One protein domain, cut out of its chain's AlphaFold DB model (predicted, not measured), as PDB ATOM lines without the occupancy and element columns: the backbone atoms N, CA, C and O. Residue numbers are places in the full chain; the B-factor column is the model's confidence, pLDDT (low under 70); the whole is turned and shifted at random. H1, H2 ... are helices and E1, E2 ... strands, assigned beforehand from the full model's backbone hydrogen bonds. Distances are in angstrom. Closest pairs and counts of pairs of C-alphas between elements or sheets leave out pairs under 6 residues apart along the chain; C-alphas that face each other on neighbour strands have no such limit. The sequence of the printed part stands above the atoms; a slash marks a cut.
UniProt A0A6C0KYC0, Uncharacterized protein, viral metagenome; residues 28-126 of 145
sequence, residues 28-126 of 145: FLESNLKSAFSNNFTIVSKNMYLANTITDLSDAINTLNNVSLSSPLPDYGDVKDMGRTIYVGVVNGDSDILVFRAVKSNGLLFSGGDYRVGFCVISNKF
ATOM      1  N   PHE A  28      31.070 -40.857  -4.433       78.44
ATOM      2  CA  PHE A  28      31.850 -39.767  -5.019       78.44
ATOM      3  C   PHE A  28      33.238 -39.680  -4.388       78.44
ATOM      4  O   PHE A  28      33.389 -39.734  -3.168       78.44
ATOM      5  N   LEU A  29      34.279 -39.495  -5.200       81.62
ATOM      6  CA  LEU A  29      35.602 -39.162  -4.674       81.62
ATOM      7  C   LEU A  29      35.626 -37.708  -4.187       81.62
ATOM      8  O   LEU A  29      34.926 -36.849  -4.724       81.62
ATOM      9  N   GLU A  30      36.491 -37.405  -3.213       83.94
ATOM     10  CA  GLU A  30      36.659 -36.032  -2.707       83.94
ATOM     11  C   GLU A  30      37.036 -35.047  -3.824       83.94
ATOM     12  O   GLU A  30      36.607 -33.898  -3.804       83.94
ATOM     13  N   SER A  31      37.814 -35.494  -4.815       84.19
ATOM     14  CA  SER A  31      38.168 -34.704  -6.000       84.19
ATOM     15  C   SER A  31      36.944 -34.290  -6.814       84.19
ATOM     16  O   SER A  31      36.880 -33.160  -7.284       84.19
ATOM     17  N   ASN A  32      35.964 -35.184  -6.941       84.44
ATOM     18  CA  ASN A  32      34.765 -34.953  -7.743       84.44
ATOM     19  C   ASN A  32      33.869 -33.933  -7.042       84.44
ATOM     20  O   ASN A  32      33.399 -32.995  -7.674       84.44
ATOM     21  N   LEU A  33      33.720 -34.064  -5.719       87.06
ATOM     22  CA  LEU A  33      33.012 -33.082  -4.899       87.06
ATOM     23  C   LEU A  33      33.693 -31.712  -4.951       87.06
ATOM     24  O   LEU A  33      33.039 -30.707  -5.200       87.06
ATOM     25  N   LYS A  34      35.019 -31.659  -4.782       87.81
ATOM     26  CA  LYS A  34      35.767 -30.396  -4.864       87.81
ATOM     27  C   LYS A  34      35.640 -29.732  -6.227       87.81
ATOM     28  O   LYS A  34      35.522 -28.517  -6.271       87.81
ATOM     29  N   SER A  35      35.661 -30.512  -7.307       87.19
ATOM     30  CA  SER A  35      35.472 -29.993  -8.663       87.19
ATOM     31  C   SER A  35      34.043 -29.511  -8.904       87.19
ATOM     32  O   SER A  35      33.858 -28.510  -9.581       87.19
ATOM     33  N   ALA A  36      33.034 -30.203  -8.370       86.50
ATOM     34  CA  ALA A  36      31.639 -29.790  -8.505       86.50
ATOM     35  C   ALA A  36      31.338 -28.509  -7.711       86.50
ATOM     36  O   ALA A  36      30.530 -27.697  -8.142       86.50
ATOM     37  N   PHE A  37      32.013 -28.309  -6.576       89.06
ATOM     38  CA  PHE A  37      31.808 -27.164  -5.684       89.06
ATOM     39  C   PHE A  37      32.908 -26.098  -5.793       89.06
ATOM     40  O   PHE A  37      33.094 -25.319  -4.861       89.06
ATOM     41  N   SER A  38      33.691 -26.072  -6.878       82.56
ATOM     42  CA  SER A  38      34.775 -25.088  -7.034       82.56
ATOM     43  C   SER A  38      34.303 -23.746  -7.592       82.56
ATOM     44  O   SER A  38      34.918 -22.724  -7.301       82.56
ATOM     45  N   ASN A  39      33.239 -23.743  -8.399       84.56
ATOM     46  CA  ASN A  39      32.788 -22.574  -9.158       84.56
ATOM     47  C   ASN A  39      31.449 -22.086  -8.611       84.56
ATOM     48  O   ASN A  39      30.531 -22.884  -8.494       84.56
ATOM     49  N   ASN A  40      31.322 -20.790  -8.317       89.38
ATOM     50  CA  ASN A  40      30.105 -20.174  -7.754       89.38
ATOM     51  C   ASN A  40      29.696 -20.692  -6.359       89.38
ATOM     52  O   ASN A  40      28.553 -20.523  -5.929       89.38
ATOM     53  N   PHE A  41      30.650 -21.267  -5.625       93.25
ATOM     54  CA  PHE A  41      30.495 -21.611  -4.215       93.25
ATOM     55  C   PHE A  41      31.417 -20.758  -3.352       93.25
ATOM     56  O   PHE A  41      32.596 -20.564  -3.652       93.25
ATOM     57  N   THR A  42      30.893 -20.320  -2.216       93.81
ATOM     58  CA  THR A  42      31.688 -19.817  -1.105       93.81
ATOM     59  C   THR A  42      32.188 -20.996  -0.275       93.81
ATOM     60  O   THR A  42      31.405 -21.780   0.269       93.81
ATOM     61  N   ILE A  43      33.509 -21.126  -0.154       92.06
ATOM     62  CA  ILE A  43      34.142 -22.153   0.679       92.06
ATOM     63  C   ILE A  43      34.266 -21.602   2.101       92.06
ATOM     64  O   ILE A  43      35.123 -20.767   2.377       92.06
ATOM     65  N   VAL A  44      33.417 -22.080   3.010       90.12
ATOM     66  CA  VAL A  44      33.428 -21.655   4.423       90.12
ATOM     67  C   VAL A  44      34.494 -22.418   5.207       90.12
ATOM     68  O   VAL A  44      35.172 -21.867   6.071       90.12
ATOM     69  N   SER A  45      34.654 -23.709   4.913       90.62
ATOM     70  CA  SER A  45      35.698 -24.547   5.504       90.62
ATOM     71  C   SER A  45      36.027 -25.733   4.598       90.62
ATOM     72  O   SER A  45      35.354 -25.980   3.600       90.62
ATOM     73  N   LYS A  46      37.013 -26.548   4.993       86.50
ATOM     74  CA  LYS A  46      37.376 -27.792   4.288       86.50
ATOM     75  C   LYS A  46      36.196 -28.764   4.086       86.50
ATOM     76  O   LYS A  46      36.276 -29.634   3.223       86.50
ATOM     77  N   ASN A  47      35.144 -28.656   4.897       89.62
ATOM     78  CA  ASN A  47      33.989 -29.550   4.877       89.62
ATOM     79  C   ASN A  47      32.653 -28.790   4.745       89.62
ATOM     80  O   ASN A  47      31.607 -29.374   5.019       89.62
ATOM     81  N   MET A  48      32.669 -27.505   4.381       90.94
ATOM     82  CA  MET A  48      31.452 -26.701   4.256       90.94
ATOM     83  C   MET A  48      31.526 -25.774   3.047       90.94
ATOM     84  O   MET A  48      32.426 -24.936   2.955       90.94
ATOM     85  N   TYR A  49      30.539 -25.918   2.169       93.19
ATOM     86  CA  TYR A  49      30.386 -25.163   0.933       93.19
ATOM     87  C   TYR A  49      29.019 -24.481   0.928       93.19
ATOM     88  O   TYR A  49      28.035 -25.066   1.378       93.19
ATOM     89  N   LEU A  50      28.949 -23.258   0.417       92.00
ATOM     90  CA  LEU A  50      27.697 -22.534   0.228       92.00
ATOM     91  C   LEU A  50      27.561 -22.149  -1.241       92.00
ATOM     92  O   LEU A  50      28.392 -21.402  -1.749       92.00
ATOM     93  N   ALA A  51      26.539 -22.660  -1.918       89.38
ATOM     94  CA  ALA A  51      26.172 -22.222  -3.256       89.38
ATOM     95  C   ALA A  51      25.625 -20.794  -3.185       89.38
ATOM     96  O   ALA A  51      24.808 -20.494  -2.310       89.38
ATOM     97  N   ASN A  52      26.046 -19.918  -4.095       88.75
ATOM     98  CA  ASN A  52      25.547 -18.541  -4.117       88.75
ATOM     99  C   ASN A  52      24.055 -18.480  -4.478       88.75
ATOM    100  O   ASN A  52      23.344 -17.591  -4.015       88.75
ATOM    101  N   THR A  53      23.582 -19.436  -5.282       82.31
ATOM    102  CA  THR A  53      22.181 -19.591  -5.679       82.31
ATOM    103  C   THR A  53      21.765 -21.064  -5.698       82.31
ATOM    104  O   THR A  53      22.603 -21.967  -5.719       82.31
ATOM    105  N   ILE A  54      20.454 -21.320  -5.741       77.88
ATOM    106  CA  ILE A  54      19.913 -22.676  -5.934       77.88
ATOM    107  C   ILE A  54      20.317 -23.270  -7.295       77.88
ATOM    108  O   ILE A  54      20.525 -24.477  -7.410       77.88
ATOM    109  N   THR A  55      20.487 -22.425  -8.316       79.50
ATOM    110  CA  THR A  55      20.922 -22.838  -9.655       79.50
ATOM    111  C   THR A  55      22.346 -23.382  -9.624       79.50
ATOM    112  O   THR A  55      22.583 -24.467 -10.145       79.50
ATOM    113  N   ASP A  56      23.269 -22.705  -8.933       81.50
ATOM    114  CA  ASP A  56      24.659 -23.168  -8.798       81.50
ATOM    115  C   ASP A  56      24.733 -24.553  -8.134       81.50
ATOM    116  O   ASP A  56      25.516 -25.421  -8.527       81.50
ATOM    117  N   LEU A  57      23.872 -24.787  -7.141       79.81
ATOM    118  CA  LEU A  57      23.746 -26.087  -6.495       79.81
ATOM    119  C   LEU A  57      23.179 -27.154  -7.440       79.81
ATOM    120  O   LEU A  57      23.705 -28.268  -7.488       79.81
ATOM    121  N   SER A  58      22.132 -26.823  -8.198       76.38
ATOM    122  CA  SER A  58      21.548 -27.710  -9.210       76.38
ATOM    123  C   SER A  58      22.577 -28.103 -10.278       76.38
ATOM    124  O   SER A  58      22.694 -29.278 -10.624       76.38
ATOM    125  N   ASP A  59      23.384 -27.158 -10.755       78.69
ATOM    126  CA  ASP A  59      24.424 -27.405 -11.759       78.69
ATOM    127  C   ASP A  59      25.561 -28.280 -11.217       78.69
ATOM    128  O   ASP A  59      26.036 -29.196 -11.903       78.69
ATOM    129  N   ALA A  60      25.958 -28.076  -9.960       81.06
ATOM    130  CA  ALA A  60      26.917 -28.945  -9.284       81.06
ATOM    131  C   ALA A  60      26.379 -30.378  -9.137       81.06
ATOM    132  O   ALA A  60      27.098 -31.346  -9.386       81.06
ATOM    133  N   ILE A  61      25.100 -30.533  -8.787       77.31
ATOM    134  CA  ILE A  61      24.432 -31.838  -8.710       77.31
ATOM    135  C   ILE A  61      24.375 -32.511 -10.083       77.31
ATOM    136  O   ILE A  61      24.703 -33.692 -10.197       77.31
ATOM    137  N   ASN A  62      24.018 -31.771 -11.132       75.12
ATOM    138  CA  ASN A  62      24.018 -32.275 -12.504       75.12
ATOM    139  C   ASN A  62      25.418 -32.720 -12.932       75.12
ATOM    140  O   ASN A  62      25.574 -33.782 -13.534       75.12
ATOM    141  N   THR A  63      26.449 -31.961 -12.563       78.06
ATOM    142  CA  THR A  63      27.846 -32.345 -12.781       78.06
ATOM    143  C   THR A  63      28.153 -33.668 -12.086       78.06
ATOM    144  O   THR A  63      28.654 -34.581 -12.733       78.06
ATOM    145  N   LEU A  64      27.793 -33.817 -10.806       76.44
ATOM    146  CA  LEU A  64      28.008 -35.049 -10.039       76.44
ATOM    147  C   LEU A  64      27.246 -36.252 -10.609       76.44
ATOM    148  O   LEU A  64      27.811 -37.341 -10.656       76.44
ATOM    149  N   ASN A  65      26.015 -36.072 -11.091       72.19
ATOM    150  CA  ASN A  65      25.246 -37.136 -11.749       72.19
ATOM    151  C   ASN A  65      25.918 -37.617 -13.050       72.19
ATOM    152  O   ASN A  65      25.809 -38.791 -13.401       72.19
ATOM    153  N   ASN A  66      26.640 -36.724 -13.735       70.00
ATOM    154  CA  ASN A  66      27.399 -37.017 -14.956       70.00
ATOM    155  C   ASN A  66      28.826 -37.515 -14.688       70.00
ATOM    156  O   ASN A  66      29.526 -37.917 -15.621       70.00
ATOM    157  N   VAL A  67      29.287 -37.506 -13.433       69.88
ATOM    158  CA  VAL A  67      30.549 -38.146 -13.078       69.88
ATOM    159  C   VAL A  67      30.340 -39.656 -13.160       69.88
ATOM    160  O   VAL A  67      29.745 -40.263 -12.271       69.88
ATOM    161  N   SER A  68      30.857 -40.264 -14.229       52.56
ATOM    162  CA  SER A  68      30.893 -41.714 -14.432       52.56
ATOM    163  C   SER A  68      31.758 -42.399 -13.371       52.56
ATOM    164  O   SER A  68      32.910 -42.754 -13.612       52.56
ATOM    165  N   LEU A  69      31.212 -42.601 -12.176       55.38
ATOM    166  CA  LEU A  69      31.664 -43.656 -11.283       55.38
ATOM    167  C   LEU A  69      30.740 -44.842 -11.532       55.38
ATOM    168  O   LEU A  69      29.642 -44.927 -10.999       55.38
ATOM    169  N   SER A  70      31.203 -45.733 -12.407       44.97
ATOM    170  CA  SER A  70      30.538 -46.954 -12.883       44.97
ATOM    171  C   SER A  70      30.317 -48.019 -11.806       44.97
ATOM    172  O   SER A  70      30.105 -49.185 -12.130       44.97
ATOM    173  N   SER A  71      30.440 -47.655 -10.537       52.28
ATOM    174  CA  SER A  71      30.456 -48.607  -9.444       52.28
ATOM    175  C   SER A  71      29.464 -48.150  -8.394       52.28
ATOM    176  O   SER A  71      29.762 -47.186  -7.680       52.28
ATOM    177  N   PRO A  72      28.291 -48.803  -8.299       55.53
ATOM    178  CA  PRO A  72      27.440 -48.675  -7.129       55.53
ATOM    179  C   PRO A  72      28.251 -48.687  -5.846       55.53
ATOM    180  O   PRO A  72      29.225 -49.438  -5.724       55.53
ATOM    181  N   LEU A  73      27.799 -47.925  -4.850       57.66
ATOM    182  CA  LEU A  73      28.158 -48.265  -3.484       57.66
ATOM    183  C   LEU A  73      27.782 -49.748  -3.258       57.66
ATOM    184  O   LEU A  73      26.627 -50.105  -3.511       57.66
ATOM    185  N   PRO A  74      28.718 -50.612  -2.831       55.03
ATOM    186  CA  PRO A  74      28.407 -51.990  -2.494       55.03
ATOM    187  C   PRO A  74      27.419 -52.008  -1.336       55.03
ATOM    188  O   PRO A  74      27.268 -51.012  -0.619       55.03
ATOM    189  N   ASP A  75      26.732 -53.137  -1.183       57.22
ATOM    190  CA  ASP A  75      25.694 -53.299  -0.172       57.22
ATOM    191  C   ASP A  75      26.161 -52.796   1.199       57.22
ATOM    192  O   ASP A  75      27.313 -52.967   1.601       57.22
ATOM    193  N   TYR A  76      25.242 -52.166   1.934       53.31
ATOM    194  CA  TYR A  76      25.502 -51.439   3.183       53.31
ATOM    195  C   TYR A  76      26.302 -52.224   4.246       53.31
ATOM    196  O   TYR A  76      26.899 -51.607   5.125       53.31
ATOM    197  N   GLY A  77      26.331 -53.560   4.178       53.94
ATOM    198  CA  GLY A  77      27.141 -54.416   5.054       53.94
ATOM    199  C   GLY A  77      28.656 -54.297   4.838       53.94
ATOM    200  O   GLY A  77      29.421 -54.555   5.766       53.94
ATOM    201  N   ASP A  78      29.087 -53.831   3.665       62.16
ATOM    202  CA  ASP A  78      30.496 -53.734   3.273       62.16
ATOM    203  C   ASP A  78      31.056 -52.314   3.379       62.16
ATOM    204  O   ASP A  78      32.174 -52.040   2.941       62.16
ATOM    205  N   VAL A  79      30.303 -51.387   3.969       68.69
ATOM    206  CA  VAL A  79      30.648 -49.969   3.991       68.69
ATOM    207  C   VAL A  79      30.885 -49.502   5.425       68.69
ATOM    208  O   VAL A  79      30.010 -49.571   6.284       68.69
ATOM    209  N   LYS A  80      32.088 -48.993   5.700       74.81
ATOM    210  CA  LYS A  80      32.476 -48.457   7.009       74.81
ATOM    211  C   LYS A  80      32.373 -46.934   7.028       74.81
ATOM    212  O   LYS A  80      33.015 -46.258   6.223       74.81
ATOM    213  N   ASP A  81      31.620 -46.398   7.987       78.94
ATOM    214  CA  ASP A  81      31.583 -44.962   8.281       78.94
ATOM    215  C   ASP A  81      32.970 -44.483   8.748       78.94
ATOM    216  O   ASP A  81      33.601 -45.091   9.618       78.94
ATOM    217  N   MET A  82      33.449 -43.396   8.147       81.31
ATOM    218  CA  MET A  82      34.743 -42.786   8.455       81.31
ATOM    219  C   MET A  82      34.621 -41.566   9.385       81.31
ATOM    220  O   MET A  82      35.634 -40.953   9.715       81.31
ATOM    221  N   GLY A  83      33.407 -41.174   9.785       77.50
ATOM    222  CA  GLY A  83      33.136 -40.079  10.722       77.50
ATOM    223  C   GLY A  83      33.319 -38.670  10.149       77.50
ATOM    224  O   GLY A  83      33.088 -37.683  10.846       77.50
ATOM    225  N   ARG A  84      33.713 -38.541   8.877       85.50
ATOM    226  CA  ARG A  84      33.854 -37.251   8.187       85.50
ATOM    227  C   ARG A  84      32.597 -36.943   7.381       85.50
ATOM    228  O   ARG A  84      32.077 -37.808   6.687       85.50
ATOM    229  N   THR A  85      32.150 -35.694   7.435       88.69
ATOM    230  CA  THR A  85      30.971 -35.212   6.706       88.69
ATOM    231  C   THR A  85      31.321 -33.932   5.952       88.69
ATOM    232  O   THR A  85      32.108 -33.139   6.462       88.69
ATOM    233  N   ILE A  86      30.769 -33.751   4.752       89.75
ATOM    234  CA  ILE A  86      30.794 -32.499   3.990       89.75
ATOM    235  C   ILE A  86      29.362 -31.974   3.911       89.75
ATOM    236  O   ILE A  86      28.451 -32.713   3.539       89.75
ATOM    237  N   TYR A  87      29.184 -30.702   4.250       89.44
ATOM    238  CA  TYR A  87      27.913 -29.995   4.181       89.44
ATOM    239  C   TYR A  87      27.925 -29.030   3.001       89.44
ATOM    240  O   TYR A  87      28.909 -28.317   2.783       89.44
ATOM    241  N   VAL A  88      26.826 -28.996   2.259       88.06
ATOM    242  CA  VAL A  88      26.609 -28.040   1.177       88.06
ATOM    243  C   VAL A  88      25.272 -27.365   1.414       88.06
ATOM    244  O   VAL A  88      24.267 -28.055   1.539       88.06
ATOM    245  N   GLY A  89      25.267 -26.042   1.513       87.44
ATOM    246  CA  GLY A  89      24.048 -25.248   1.660       87.44
ATOM    247  C   GLY A  89      23.876 -24.246   0.527       87.44
ATOM    248  O   GLY A  89      24.758 -24.115  -0.321       87.44
ATOM    249  N   VAL A  90      22.767 -23.512   0.543       85.44
ATOM    250  CA  VAL A  90      22.520 -22.362  -0.343       85.44
ATOM    251  C   VAL A  90      22.520 -21.086   0.492       85.44
ATOM    252  O   VAL A  90      21.943 -21.046   1.578       85.44
ATOM    253  N   VAL A  91      23.174 -20.030   0.008       85.19
ATOM    254  CA  VAL A  91      23.128 -18.714   0.656       85.19
ATOM    255  C   VAL A  91      21.678 -18.215   0.674       85.19
ATOM    256  O   VAL A  91      21.024 -18.172  -0.362       85.19
ATOM    257  N   ASN A  92      21.181 -17.835   1.857       79.75
ATOM    258  CA  ASN A  92      19.779 -17.462   2.109       79.75
ATOM    259  C   ASN A  92      18.743 -18.584   1.862       79.75
ATOM    260  O   ASN A  92      17.551 -18.304   1.800       79.75
ATOM    261  N   GLY A  93      19.175 -19.842   1.723       68.50
ATOM    262  CA  GLY A  93      18.278 -20.994   1.737       68.50
ATOM    263  C   GLY A  93      18.027 -21.420   3.179       68.50
ATOM    264  O   GLY A  93      18.889 -22.043   3.793       68.50
ATOM    265  N   ASP A  94      16.855 -21.106   3.734       60.66
ATOM    266  CA  ASP A  94      16.518 -21.380   5.144       60.66
ATOM    267  C   ASP A  94      16.505 -22.884   5.500       60.66
ATOM    268  O   ASP A  94      16.391 -23.269   6.669       60.66
ATOM    269  N   SER A  95      16.590 -23.777   4.509       65.19
ATOM    270  CA  SER A  95      16.520 -25.229   4.711       65.19
ATOM    271  C   SER A  95      17.190 -26.086   3.633       65.19
ATOM    272  O   SER A  95      17.080 -27.313   3.701       65.19
ATOM    273  N   ASP A  96      17.896 -25.482   2.676       66.44
ATOM    274  CA  ASP A  96      18.505 -26.214   1.567       66.44
ATOM    275  C   ASP A  96      19.873 -26.760   1.976       66.44
ATOM    276  O   ASP A  96      20.854 -26.017   2.057       66.44
ATOM    277  N   ILE A  97      19.942 -28.065   2.265       76.12
ATOM    278  CA  ILE A  97      21.172 -28.727   2.701       76.12
ATOM    279  C   ILE A  97      21.375 -30.095   2.044       76.12
ATOM    280  O   ILE A  97      20.527 -30.992   2.087       76.12
ATOM    281  N   LEU A  98      22.578 -30.273   1.503       80.81
ATOM    282  CA  LEU A  98      23.142 -31.549   1.096       80.81
ATOM    283  C   LEU A  98      24.179 -31.989   2.113       80.81
ATOM    284  O   LEU A  98      25.056 -31.217   2.510       80.81
ATOM    285  N   VAL A  99      24.127 -33.260   2.483       83.44
ATOM    286  CA  VAL A  99      25.080 -33.838   3.419       83.44
ATOM    287  C   VAL A  99      25.705 -35.074   2.802       83.44
ATOM    288  O   VAL A  99      25.024 -36.060   2.510       83.44
ATOM    289  N   PHE A 100      27.024 -35.025   2.656       83.12
ATOM    290  CA  PHE A 100      27.838 -36.138   2.203       83.12
ATOM    291  C   PHE A 100      28.586 -36.747   3.374       83.12
ATOM    292  O   PHE A 100      29.282 -36.040   4.101       83.12
ATOM    293  N   ARG A 101      28.525 -38.064   3.523       83.25
ATOM    294  CA  ARG A 101      29.287 -38.784   4.536       83.25
ATOM    295  C   ARG A 101      30.414 -39.573   3.904       83.25
ATOM    296  O   ARG A 101      30.207 -40.278   2.922       83.25
ATOM    297  N   ALA A 102      31.597 -39.455   4.491       83.12
ATOM    298  CA  ALA A 102      32.748 -40.242   4.107       83.12
ATOM    299  C   ALA A 102      32.541 -41.696   4.523       83.12
ATOM    300  O   ALA A 102      32.310 -42.005   5.695       83.12
ATOM    301  N   VAL A 103      32.689 -42.581   3.556       79.06
ATOM    302  CA  VAL A 103      32.553 -44.011   3.726       79.06
ATOM    303  C   VAL A 103      33.715 -44.725   3.053       79.06
ATOM    304  O   VAL A 103      34.215 -44.304   2.008       79.06
ATOM    305  N   LYS A 104      34.172 -45.811   3.668       76.69
ATOM    306  CA  LYS A 104      35.153 -46.723   3.089       76.69
ATOM    307  C   LYS A 104      34.432 -47.996   2.677       76.69
ATOM    308  O   LYS A 104      33.852 -48.662   3.527       76.69
ATOM    309  N   SER A 105      34.496 -48.335   1.397       68.62
ATOM    310  CA  SER A 105      34.065 -49.653   0.934       68.62
ATOM    311  C   SER A 105      35.122 -50.700   1.283       68.62
ATOM    312  O   SER A 105      36.310 -50.468   1.055       68.62
ATOM    313  N   ASN A 106      34.680 -51.839   1.808       61.53
ATOM    314  CA  ASN A 106      35.460 -53.062   1.981       61.53
ATOM    315  C   ASN A 106      35.401 -53.965   0.732       61.53
ATOM    316  O   ASN A 106      36.155 -54.927   0.641       61.53
ATOM    317  N   GLY A 107      34.536 -53.653  -0.238       57.25
ATOM    318  CA  GLY A 107      34.503 -54.293  -1.551       57.25
ATOM    319  C   GLY A 107      35.385 -53.574  -2.576       57.25
ATOM    320  O   GLY A 107      35.625 -52.364  -2.471       57.25
ATOM    321  N   LEU A 108      35.841 -54.315  -3.590       54.56
ATOM    322  CA  LEU A 108      36.538 -53.775  -4.757       54.56
ATOM    323  C   LEU A 108      35.594 -52.856  -5.538       54.56
ATOM    324  O   LEU A 108      34.769 -53.312  -6.319       54.56
ATOM    325  N   LEU A 109      35.725 -51.548  -5.329       54.84
ATOM    326  CA  LEU A 109      34.912 -50.556  -6.033       54.84
ATOM    327  C   LEU A 109      35.312 -50.402  -7.502       54.84
ATOM    328  O   LEU A 109      34.586 -49.777  -8.258       54.84
ATOM    329  N   PHE A 110      36.460 -50.922  -7.929       55.06
ATOM    330  CA  PHE A 110      36.939 -50.793  -9.303       55.06
ATOM    331  C   PHE A 110      37.652 -52.072  -9.727       55.06
ATOM    332  O   PHE A 110      38.274 -52.750  -8.901       55.06
ATOM    333  N   SER A 111      37.616 -52.355 -11.032       44.41
ATOM    334  CA  SER A 111      38.484 -53.336 -11.689       44.41
ATOM    335  C   SER A 111      39.941 -52.861 -11.592       44.41
ATOM    336  O   SER A 111      40.483 -52.280 -12.527       44.41
ATOM    337  N   GLY A 112      40.540 -53.000 -10.410       50.25
ATOM    338  CA  GLY A 112      41.848 -52.425 -10.088       50.25
ATOM    339  C   GLY A 112      42.328 -52.602  -8.644       50.25
ATOM    340  O   GLY A 112      43.472 -52.266  -8.371       50.25
ATOM    341  N   GLY A 113      41.523 -53.148  -7.723       43.94
ATOM    342  CA  GLY A 113      42.059 -53.668  -6.453       43.94
ATOM    343  C   GLY A 113      42.009 -52.744  -5.228       43.94
ATOM    344  O   GLY A 113      42.239 -53.221  -4.121       43.94
ATOM    345  N   ASP A 114      41.692 -51.454  -5.377       52.34
ATOM    346  CA  ASP A 114      41.858 -50.502  -4.268       52.34
ATOM    347  C   ASP A 114      40.593 -50.255  -3.437       52.34
ATOM    348  O   ASP A 114      39.549 -49.827  -3.939       52.34
ATOM    349  N   TYR A 115      40.747 -50.394  -2.117       55.41
ATOM    350  CA  TYR A 115      39.826 -49.845  -1.125       55.41
ATOM    351  C   TYR A 115      39.841 -48.317  -1.211       55.41
ATOM    352  O   TYR A 115      40.806 -47.675  -0.789       55.41
ATOM    353  N   ARG A 116      38.767 -47.707  -1.720       68.62
ATOM    354  CA  ARG A 116      38.662 -46.244  -1.778       68.62
ATOM    355  C   ARG A 116      37.758 -45.706  -0.678       68.62
ATOM    356  O   ARG A 116      36.664 -46.213  -0.436       68.62
ATOM    357  N   VAL A 117      38.242 -44.656  -0.015       77.31
ATOM    358  CA  VAL A 117      37.399 -43.755   0.771       77.31
ATOM    359  C   VAL A 117      36.733 -42.807  -0.214       77.31
ATOM    360  O   VAL A 117      37.408 -42.170  -1.022       77.31
ATOM    361  N   GLY A 118      35.417 -42.709  -0.139       80.38
ATOM    362  CA  GLY A 118      34.641 -41.740  -0.894       80.38
ATOM    363  C   GLY A 118      33.482 -41.249  -0.057       80.38
ATOM    364  O   GLY A 118      33.474 -41.405   1.159       80.38
ATOM    365  N   PHE A 119      32.528 -40.614  -0.709       80.50
ATOM    366  CA  PHE A 119      31.449 -39.896  -0.069       80.50
ATOM    367  C   PHE A 119      30.119 -40.345  -0.656       80.50
ATOM    368  O   PHE A 119      29.965 -40.371  -1.875       80.50
ATOM    369  N   CYS A 120      29.160 -40.670   0.203       77.75
ATOM    370  CA  CYS A 120      27.782 -40.934  -0.190       77.75
ATOM    371  C   CYS A 120      26.865 -39.834   0.341       77.75
ATOM    372  O   CYS A 120      27.154 -39.196   1.355       77.75
ATOM    373  N   VAL A 121      25.751 -39.600  -0.346       77.00
ATOM    374  CA  VAL A 121      24.731 -38.654   0.118       77.00
ATOM    375  C   VAL A 121      23.905 -39.326   1.204       77.00
ATOM    376  O   VAL A 121      23.364 -40.407   0.996       77.00
ATOM    377  N   ILE A 122      23.789 -38.688   2.362       72.00
ATOM    378  CA  ILE A 122      23.017 -39.221   3.495       72.00
ATOM    379  C   ILE A 122      21.811 -38.364   3.861       72.00
ATOM    380  O   ILE A 122      20.912 -38.833   4.548       72.00
ATOM    381  N   SER A 123      21.805 -37.112   3.417       70.12
ATOM    382  CA  SER A 123      20.674 -36.213   3.550       70.12
ATOM    383  C   SER A 123      20.671 -35.281   2.360       70.12
ATOM    384  O   SER A 123      21.702 -34.706   2.010       70.12
ATOM    385  N   ASN A 124      19.498 -35.127   1.775       67.81
ATOM    386  CA  ASN A 124      19.204 -34.135   0.768       67.81
ATOM    387  C   ASN A 124      17.855 -33.520   1.151       67.81
ATOM    388  O   ASN A 124      16.838 -34.211   1.118       67.81
ATOM    389  N   LYS A 125      17.873 -32.252   1.553       65.44
ATOM    390  CA  LYS A 125      16.675 -31.428   1.679       65.44
ATOM    391  C   LYS A 125      16.885 -30.246   0.742       65.44
ATOM    392  O   LYS A 125      17.653 -29.355   1.079       65.44
ATOM    393  N   PHE A 126      16.244 -30.284  -0.421       61.16
ATOM    394  CA  PHE A 126      16.161 -29.150  -1.337       61.16
ATOM    395  C   PHE A 126      14.698 -28.854  -1.620       61.16
ATOM    396  O   PHE A 126      13.968 -29.725  -2.105       61.16
TER     397      PHE A 126
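Overview. This is residues 28 to 126 of the 145 residues of an uncharacterized protein of viral metagenome (UniProt A0A6C0KYC0). One strongly twisted, curled sheet of five strands forms a wall, with the two helices H1 and H2 over one face and no named helix over the other. The long strands E3, E4 and E5 make most of its length, and the short hairpin E1 and E2 extends the sheet beside the last part of E3. The printed part has 99 residues, with two named helices and five named strands that follow along the chain as H1, E1, E2, H2, E3, E4, E5; the sheet is mixed, ordered E1, E2, E3, E4, E5, and the class is mixed, helices and strands. It is compact, with a radius of gyration of the C-alphas of 13.9 A, and elongated, spanning 42 by 24 by 21 A.

Along the chain. Find C-alpha 30 at (36.659, -36.032, -2.707); from there H1 runs to residue 36. Next come E1, residues 41 to 45, and E2, residues 48 to 51. H2, residues 54 to 66, measures 18.5 A from first to last C-alpha. E3, residues 79 to 90, starts at C-alpha 79, (30.648, -49.969, 3.991), bends by 76 degrees at residue 82 and measures 29.1 A. E4, residues 97 to 105, measures 24.6 A, and E5, residues 117 to 125, measures 24.1 A, ending at C-alpha 125, (16.675, -31.428, 1.679).

Arrangement. Look first at E1 and E2, an antiparallel hairpin, where N 42 and O 50 are 2.8 A apart, within hydrogen-bond range. E2 and E3 are parallel, with N 51 and O 89 at 2.8 A; E2, H2 and E3 form a strand-helix-strand unit, two parallel neighbour strands with a helix between, and its crossover is right-handed. E3, E4 and E5 form a meander, each strand the antiparallel neighbour of the one before: find N 86 and O 100 at 2.8 A, then N 99 and O 123 at 2.9 A. H2 is on the sheet at a height of 10.2 A, over E2 and E3, and runs along the strands, at 12 degrees to E2 on the local plane. H1 is on the same face at a height of 5.4 A, over none of the strands. H2 touches H1 with residues 60 to 64 alone, at a steep tilt of 52 degrees, opposite ways; the closest C-alphas, of Ala 36 and Ala 60, are 4.9 A apart. In H1 and H2 every O i to N i+4 pair is within hydrogen-bond range. E1 and E5, the edge strands, are apart.

Size, cuts and confidence. The C-alphas farthest apart, of Asn 92 and Gly 113, are 43.4 A from each other. The printed part has no cut. The links from H2 to E3 and from E4 to E5 are long. Mean pLDDT of the printed part is 74.9; look for values under 70 at residues 67 to 79, 93 to 96, 105 to 116 and 124 to 126 of this model.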